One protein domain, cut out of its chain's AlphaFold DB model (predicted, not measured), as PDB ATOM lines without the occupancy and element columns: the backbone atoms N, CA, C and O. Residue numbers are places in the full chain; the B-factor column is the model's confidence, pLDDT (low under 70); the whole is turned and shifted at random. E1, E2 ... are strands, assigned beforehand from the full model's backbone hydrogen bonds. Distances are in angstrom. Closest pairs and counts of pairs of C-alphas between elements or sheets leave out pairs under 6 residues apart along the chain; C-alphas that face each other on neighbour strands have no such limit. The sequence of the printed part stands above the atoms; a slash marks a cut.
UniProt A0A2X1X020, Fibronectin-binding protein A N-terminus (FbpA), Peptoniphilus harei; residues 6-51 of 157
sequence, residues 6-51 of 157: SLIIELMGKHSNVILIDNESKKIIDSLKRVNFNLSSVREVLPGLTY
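This is residues 6 to 51 of the 157 residues of the protein "Fibronectin-binding protein A N-terminus (FbpA)" of Peptoniphilus harei (UniProt A0A2X1X020). What is the shape? There is little regular structure: a three-stranded wall, E1, E2, E3 in that order, whose residues 32 to 51 loop out from E3 and fold back beside it. What else? It is an all-strand meander, each strand the antiparallel neighbour of the one before. The 46 printed residues, with 15 in named strands and no named helix, are compact, radius of gyration of the C-alphas 10.1 A, spanning 27 by 20 by 14 A.

Which strand is inner? E2, residues 17 to 22. Its neighbours? E1, residues 6 to 10, makes a hairpin with it at 157 degrees, N 8 to O 19 2.8 A. E3, residues 28 to 31, makes another at 160 degrees, N 29 to O 20 2.8 A; both pairs are within hydrogen-bond range.

How long? First to last C-alpha, E2 is 16.4 A, E1 12.7 A, E3 7.4 A. Where? C-alpha 6 begins E1 at (11.594, 333.136, 50.933); C-alpha 31 ends E3 at (23.288, 334.073, 50.247).

How large? The farthest C-alphas, Lys 14 and Glu 24, are 28.9 A apart. Cuts or low confidence? The printed part has no cut, no link between strands is long, and no printed residue is under 70 in pLDDT.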
ATOM      1  N   SER A   6      11.571 332.199  49.810       95.75
ATOM      2  CA  SER A   6      11.594 333.136  50.933       95.75
ATOM      3  C   SER A   6      12.940 333.845  50.988       95.75
ATOM      4  O   SER A   6      13.989 333.217  50.831       95.75
ATOM      5  N   LEU A   7      12.909 335.160  51.206       96.94
ATOM      6  CA  LEU A   7      14.100 335.965  51.453       96.94
ATOM      7  C   LEU A   7      14.228 336.195  52.957       96.94
ATOM      8  O   LEU A   7      13.434 336.925  53.546       96.94
ATOM      9  N   ILE A   8      15.226 335.571  53.565       94.62
ATOM     10  CA  ILE A   8      15.514 335.698  54.989       94.62
ATOM     11  C   ILE A   8      16.538 336.812  55.190       94.62
ATOM     12  O   ILE A   8      17.579 336.831  54.529       94.62
ATOM     13  N   ILE A   9      16.245 337.744  56.096       94.75
ATOM     14  CA  ILE A   9      17.121 338.870  56.433       94.75
ATOM     15  C   ILE A   9      17.522 338.745  57.902       94.75
ATOM     16  O   ILE A   9      16.696 338.896  58.796       94.75
ATOM     17  N   GLU A  10      18.808 338.507  58.145       91.19
ATOM     18  CA  GLU A  10      19.378 338.388  59.484       91.19
ATOM     19  C   GLU A  10      20.092 339.683  59.866       91.19
ATOM     20  O   GLU A  10      20.995 340.140  59.160       91.19
ATOM     21  N   LEU A  11      19.715 340.269  61.004       88.81
ATOM     22  CA  LEU A  11      20.262 341.532  61.502       88.81
ATOM     23  C   LEU A  11      21.019 341.302  62.816       88.81
ATOM     24  O   LEU A  11      20.446 341.342  63.898       88.81
ATOM     25  N   MET A  12      22.329 341.059  62.717       85.00
ATOM     26  CA  MET A  12      23.206 340.697  63.845       85.00
ATOM     27  C   MET A  12      24.564 341.436  63.802       85.00
ATOM     28  O   MET A  12      25.585 340.957  64.302       85.00
ATOM     29  N   GLY A  13      24.623 342.597  63.145       85.44
ATOM     30  CA  GLY A  13      25.850 343.386  62.983       85.44
ATOM     31  C   GLY A  13      26.812 342.767  61.966       85.44
ATOM     32  O   GLY A  13      26.456 342.563  60.806       85.44
ATOM     33  N   LYS A  14      28.052 342.447  62.370       85.12
ATOM     34  CA  LYS A  14      29.046 341.847  61.449       85.12
ATOM     35  C   LYS A  14      28.574 340.509  60.854       85.12
ATOM     36  O   LYS A  14      28.951 340.171  59.729       85.12
ATOM     37  N   HIS A  15      27.698 339.811  61.578       86.38
ATOM     38  CA  HIS A  15      27.100 338.536  61.186       86.38
ATOM     39  C   HIS A  15      25.806 338.671  60.371       86.38
ATOM     40  O   HIS A  15      25.288 337.654  59.932       86.38
ATOM     41  N   SER A  16      25.299 339.887  60.120       91.25
ATOM     42  CA  SER A  16      24.094 340.077  59.300       91.25
ATOM     43  C   SER A  16      24.239 339.448  57.914       91.25
ATOM     44  O   SER A  16      25.310 339.559  57.298       91.25
ATOM     45  N   ASN A  17      23.161 338.853  57.407       94.12
ATOM     46  CA  ASN A  17      23.131 338.161  56.122       94.12
ATOM     47  C   ASN A  17      21.768 338.316  55.430       94.12
ATOM     48  O   ASN A  17      20.772 338.673  56.053       94.12
ATOM     49  N   VAL A  18      21.741 338.038  54.130       97.00
ATOM     50  CA  VAL A  18      20.520 337.928  53.329       97.00
ATOM     51  C   VAL A  18      20.586 336.589  52.609       97.00
ATOM     52  O   VAL A  18      21.550 336.335  51.887       97.00
ATOM     53  N   ILE A  19      19.603 335.723  52.838       96.69
ATOM     54  CA  ILE A  19      19.623 334.323  52.406       96.69
ATOM     55  C   ILE A  19      18.341 334.041  51.631       96.69
ATOM     56  O   ILE A  19      17.241 334.250  52.136       96.69
ATOM     57  N   LEU A  20      18.477 333.573  50.394       97.75
ATOM     58  CA  LEU A  20      17.350 333.130  49.586       97.75
ATOM     59  C   LEU A  20      17.176 331.627  49.774       97.75
ATOM     60  O   LEU A  20      18.120 330.868  49.544       97.75
ATOM     61  N   ILE A  21      15.975 331.197  50.146       96.94
ATOM     62  CA  ILE A  21      15.666 329.784  50.368       96.94
ATOM     63  C   ILE A  21      14.479 329.325  49.526       96.94
ATOM     64  O   ILE A  21      13.587 330.099  49.173       96.94
ATOM     65  N   ASP A  22      14.466 328.035  49.225       95.75
ATOM     66  CA  ASP A  22      13.282 327.311  48.783       95.75
ATOM     67  C   ASP A  22      12.337 327.093  49.973       95.75
ATOM     68  O   ASP A  22      12.772 326.597  51.010       95.75
ATOM     69  N   ASN A  23      11.064 327.489  49.868       93.19
ATOM     70  CA  ASN A  23      10.187 327.517  51.041       93.19
ATOM     71  C   ASN A  23       9.767 326.113  51.512       93.19
ATOM     72  O   ASN A  23       9.622 325.898  52.715       93.19
ATOM     73  N   GLU A  24       9.614 325.167  50.579       92.38
ATOM     74  CA  GLU A  24       9.193 323.788  50.857       92.38
ATOM     75  C   GLU A  24      10.337 322.963  51.454       92.38
ATOM     76  O   GLU A  24      10.200 322.380  52.525       92.38
ATOM     77  N   SER A  25      11.496 322.946  50.794       94.62
ATOM     78  CA  SER A  25      12.647 322.155  51.245       94.62
ATOM     79  C   SER A  25      13.522 322.861  52.281       94.62
ATOM     80  O   SER A  25      14.443 322.243  52.815       94.62
ATOM     81  N   LYS A  26      13.297 324.163  52.513       94.75
ATOM     82  CA  LYS A  26      14.164 325.058  53.303       94.75
ATOM     83  C   LYS A  26      15.620 325.090  52.831       94.75
ATOM     84  O   LYS A  26      16.492 325.573  53.550       94.75
ATOM     85  N   LYS A  27      15.914 324.620  51.615       96.31
ATOM     86  CA  LYS A  27      17.273 324.645  51.068       96.31
ATOM     87  C   LYS A  27      17.681 326.054  50.676       96.31
ATOM     88  O   LYS A  27      16.937 326.766  50.002       96.31
ATOM     89  N   ILE A  28      18.901 326.418  51.044       97.25
ATOM     90  CA  ILE A  28      19.553 327.652  50.636       97.25
ATOM     91  C   ILE A  28      19.797 327.589  49.131       97.25
ATOM     92  O   ILE A  28      20.438 326.671  48.620       97.25
ATOM     93  N   ILE A  29      19.282 328.586  48.424       97.12
ATOM     94  CA  ILE A  29      19.516 328.792  46.997       97.12
ATOM     95  C   ILE A  29      20.787 329.613  46.825       97.12
ATOM     96  O   ILE A  29      21.694 329.201  46.108       97.12
ATOM     97  N   ASP A  30      20.873 330.747  47.522       97.25
ATOM     98  CA  ASP A  30      22.099 331.534  47.634       97.25
ATOM     99  C   ASP A  30      22.057 332.442  48.871       97.25
ATOM    100  O   ASP A  30      21.037 332.555  49.554       97.25
ATOM    101  N   SER A  31      23.175 333.099  49.162       96.44
ATOM    102  CA  SER A  31      23.288 334.073  50.247       96.44
ATOM    103  C   SER A  31      24.242 335.205  49.882       96.44
ATOM    104  O   SER A  31      25.194 335.008  49.126       96.44
ATOM    105  N   LEU A  32      24.015 336.388  50.457       96.38
ATOM    106  CA  LEU A  32      24.911 337.535  50.297       96.38
ATOM    107  C   LEU A  32      26.296 337.248  50.896       96.38
ATOM    108  O   LEU A  32      27.315 337.652  50.337       96.38
ATOM    109  N   LYS A  33      26.337 336.541  52.031       92.94
ATOM    110  CA  LYS A  33      27.566 336.052  52.661       92.94
ATOM    111  C   LYS A  33      27.519 334.534  52.772       92.94
ATOM    112  O   LYS A  33      26.748 333.992  53.562       92.94
ATOM    113  N   ARG A  34      28.407 333.871  52.033       93.81
ATOM    114  CA  ARG A  34      28.651 332.432  52.158       93.81
ATOM    115  C   ARG A  34      29.556 332.171  53.355       93.81
ATOM    116  O   ARG A  34      30.631 332.761  53.456       93.81
ATOM    117  N   VAL A  35      29.120 331.296  54.251       90.38
ATOM    118  CA  VAL A  35      29.839 330.950  55.483       90.38
ATOM    119  C   VAL A  35      30.180 329.471  55.416       90.38
ATOM    120  O   VAL A  35      29.283 328.638  55.384       90.38
ATOM    121  N   ASN A  36      31.466 329.145  55.359       89.38
ATOM    122  CA  ASN A  36      31.946 327.771  55.474       89.38
ATOM    123  C   ASN A  36      32.340 327.465  56.926       89.38
ATOM    124  O   ASN A  36      32.489 328.378  57.745       89.38
ATOM    125  N   PHE A  37      32.599 326.191  57.218       81.75
ATOM    126  CA  PHE A  37      33.016 325.736  58.547       81.75
ATOM    127  C   PHE A  37      34.274 326.448  59.089       81.75
ATOM    128  O   PHE A  37      34.446 326.583  60.296       81.75
ATOM    129  N   ASN A  38      35.160 326.933  58.208       79.62
ATOM    130  CA  ASN A  38      36.369 327.662  58.611       79.62
ATOM    131  C   ASN A  38      36.079 329.091  59.098       79.62
ATOM    132  O   ASN A  38      36.877 329.660  59.838       79.62
ATOM    133  N   LEU A  39      34.973 329.696  58.653       74.56
ATOM    134  CA  LEU A  39      34.592 331.068  58.999       74.56
ATOM    135  C   LEU A  39      33.677 331.138  60.227       74.56
ATOM    136  O   LEU A  39      33.589 332.194  60.855       74.56
ATOM    137  N   SER A  40      32.985 330.049  60.565       77.19
ATOM    138  CA  SER A  40      32.067 329.991  61.699       77.19
ATOM    139  C   SER A  40      31.981 328.581  62.265       77.19
ATOM    140  O   SER A  40      31.715 327.632  61.535       77.19
ATOM    141  N   SER A  41      32.115 328.464  63.586       74.62
ATOM    142  CA  SER A  41      31.809 327.233  64.320       74.62
ATOM    143  C   SER A  41      30.321 327.085  64.649       74.62
ATOM    144  O   SER A  41      29.942 326.089  65.252       74.62
ATOM    145  N   VAL A  42      29.496 328.092  64.333       80.88
ATOM    146  CA  VAL A  42      28.064 328.106  64.676       80.88
ATOM    147  C   VAL A  42      27.260 327.343  63.629       80.88
ATOM    148  O   VAL A  42      26.544 326.414  63.970       80.88
ATOM    149  N   ARG A  43      27.396 327.724  62.352       86.88
ATOM    150  CA  ARG A  43      26.707 327.085  61.223       86.88
ATOM    151  C   ARG A  43      27.336 327.455  59.887       86.88
ATOM    152  O   ARG A  43      27.958 328.516  59.760       86.88
ATOM    153  N   GLU A  44      27.093 326.619  58.886       92.44
ATOM    154  CA  GLU A  44      27.413 326.906  57.490       92.44
ATOM    155  C   GLU A  44      26.217 327.536  56.767       92.44
ATOM    156  O   GLU A  44      25.059 327.211  57.017       92.44
ATOM    157  N   VAL A  45      26.508 328.441  55.836       94.19
ATOM    158  CA  VAL A  45      25.522 329.083  54.965       94.19
ATOM    159  C   VAL A  45      26.039 328.962  53.538       94.19
ATOM    160  O   VAL A  45      26.837 329.783  53.080       94.19
ATOM    161  N   LEU A  46      25.628 327.892  52.857       95.62
ATOM    162  CA  LEU A  46      26.055 327.552  51.500       95.62
ATOM    163  C   LEU A  46      24.869 327.036  50.671       95.62
ATOM    164  O   LEU A  46      23.983 326.386  51.229       95.62
ATOM    165  N   PRO A  47      24.847 327.279  49.345       96.62
ATOM    166  CA  PRO A  47      23.838 326.708  48.458       96.62
ATOM    167  C   PRO A  47      23.702 325.189  48.612       96.62
ATOM    168  O   PRO A  47      24.696 324.467  48.671       96.62
ATOM    169  N   GLY A  48      22.462 324.705  48.644       95.19
ATOM    170  CA  GLY A  48      22.120 323.289  48.773       95.19
ATOM    171  C   GLY A  48      21.998 322.776  50.211       95.19
ATOM    172  O   GLY A  48      21.368 321.732  50.401       95.19
ATOM    173  N   LEU A  49      22.531 323.497  51.206       95.19
ATOM    174  CA  LEU A  49      22.324 323.188  52.626       95.19
ATOM    175  C   LEU A  49      20.929 323.626  53.088       95.19
ATOM    176  O   LEU A  49      20.330 324.527  52.504       95.19
ATOM    177  N   THR A  50      20.412 322.999  54.143       95.06
ATOM    178  CA  THR A  50      19.131 323.375  54.754       95.06
ATOM    179  C   THR A  50      19.324 324.571  55.682       95.06
ATOM    180  O   THR A  50      20.225 324.570  56.515       95.06
ATOM    181  N   TYR A  51      18.479 325.589  55.545       93.94
ATOM    182  CA  TYR A  51      18.416 326.701  56.484       93.94
ATOM    183  C   TYR A  51      17.724 326.263  57.778       93.94
ATOM    184  O   TYR A  51      16.603 325.758  57.728       93.94
TER     185      TYR A  51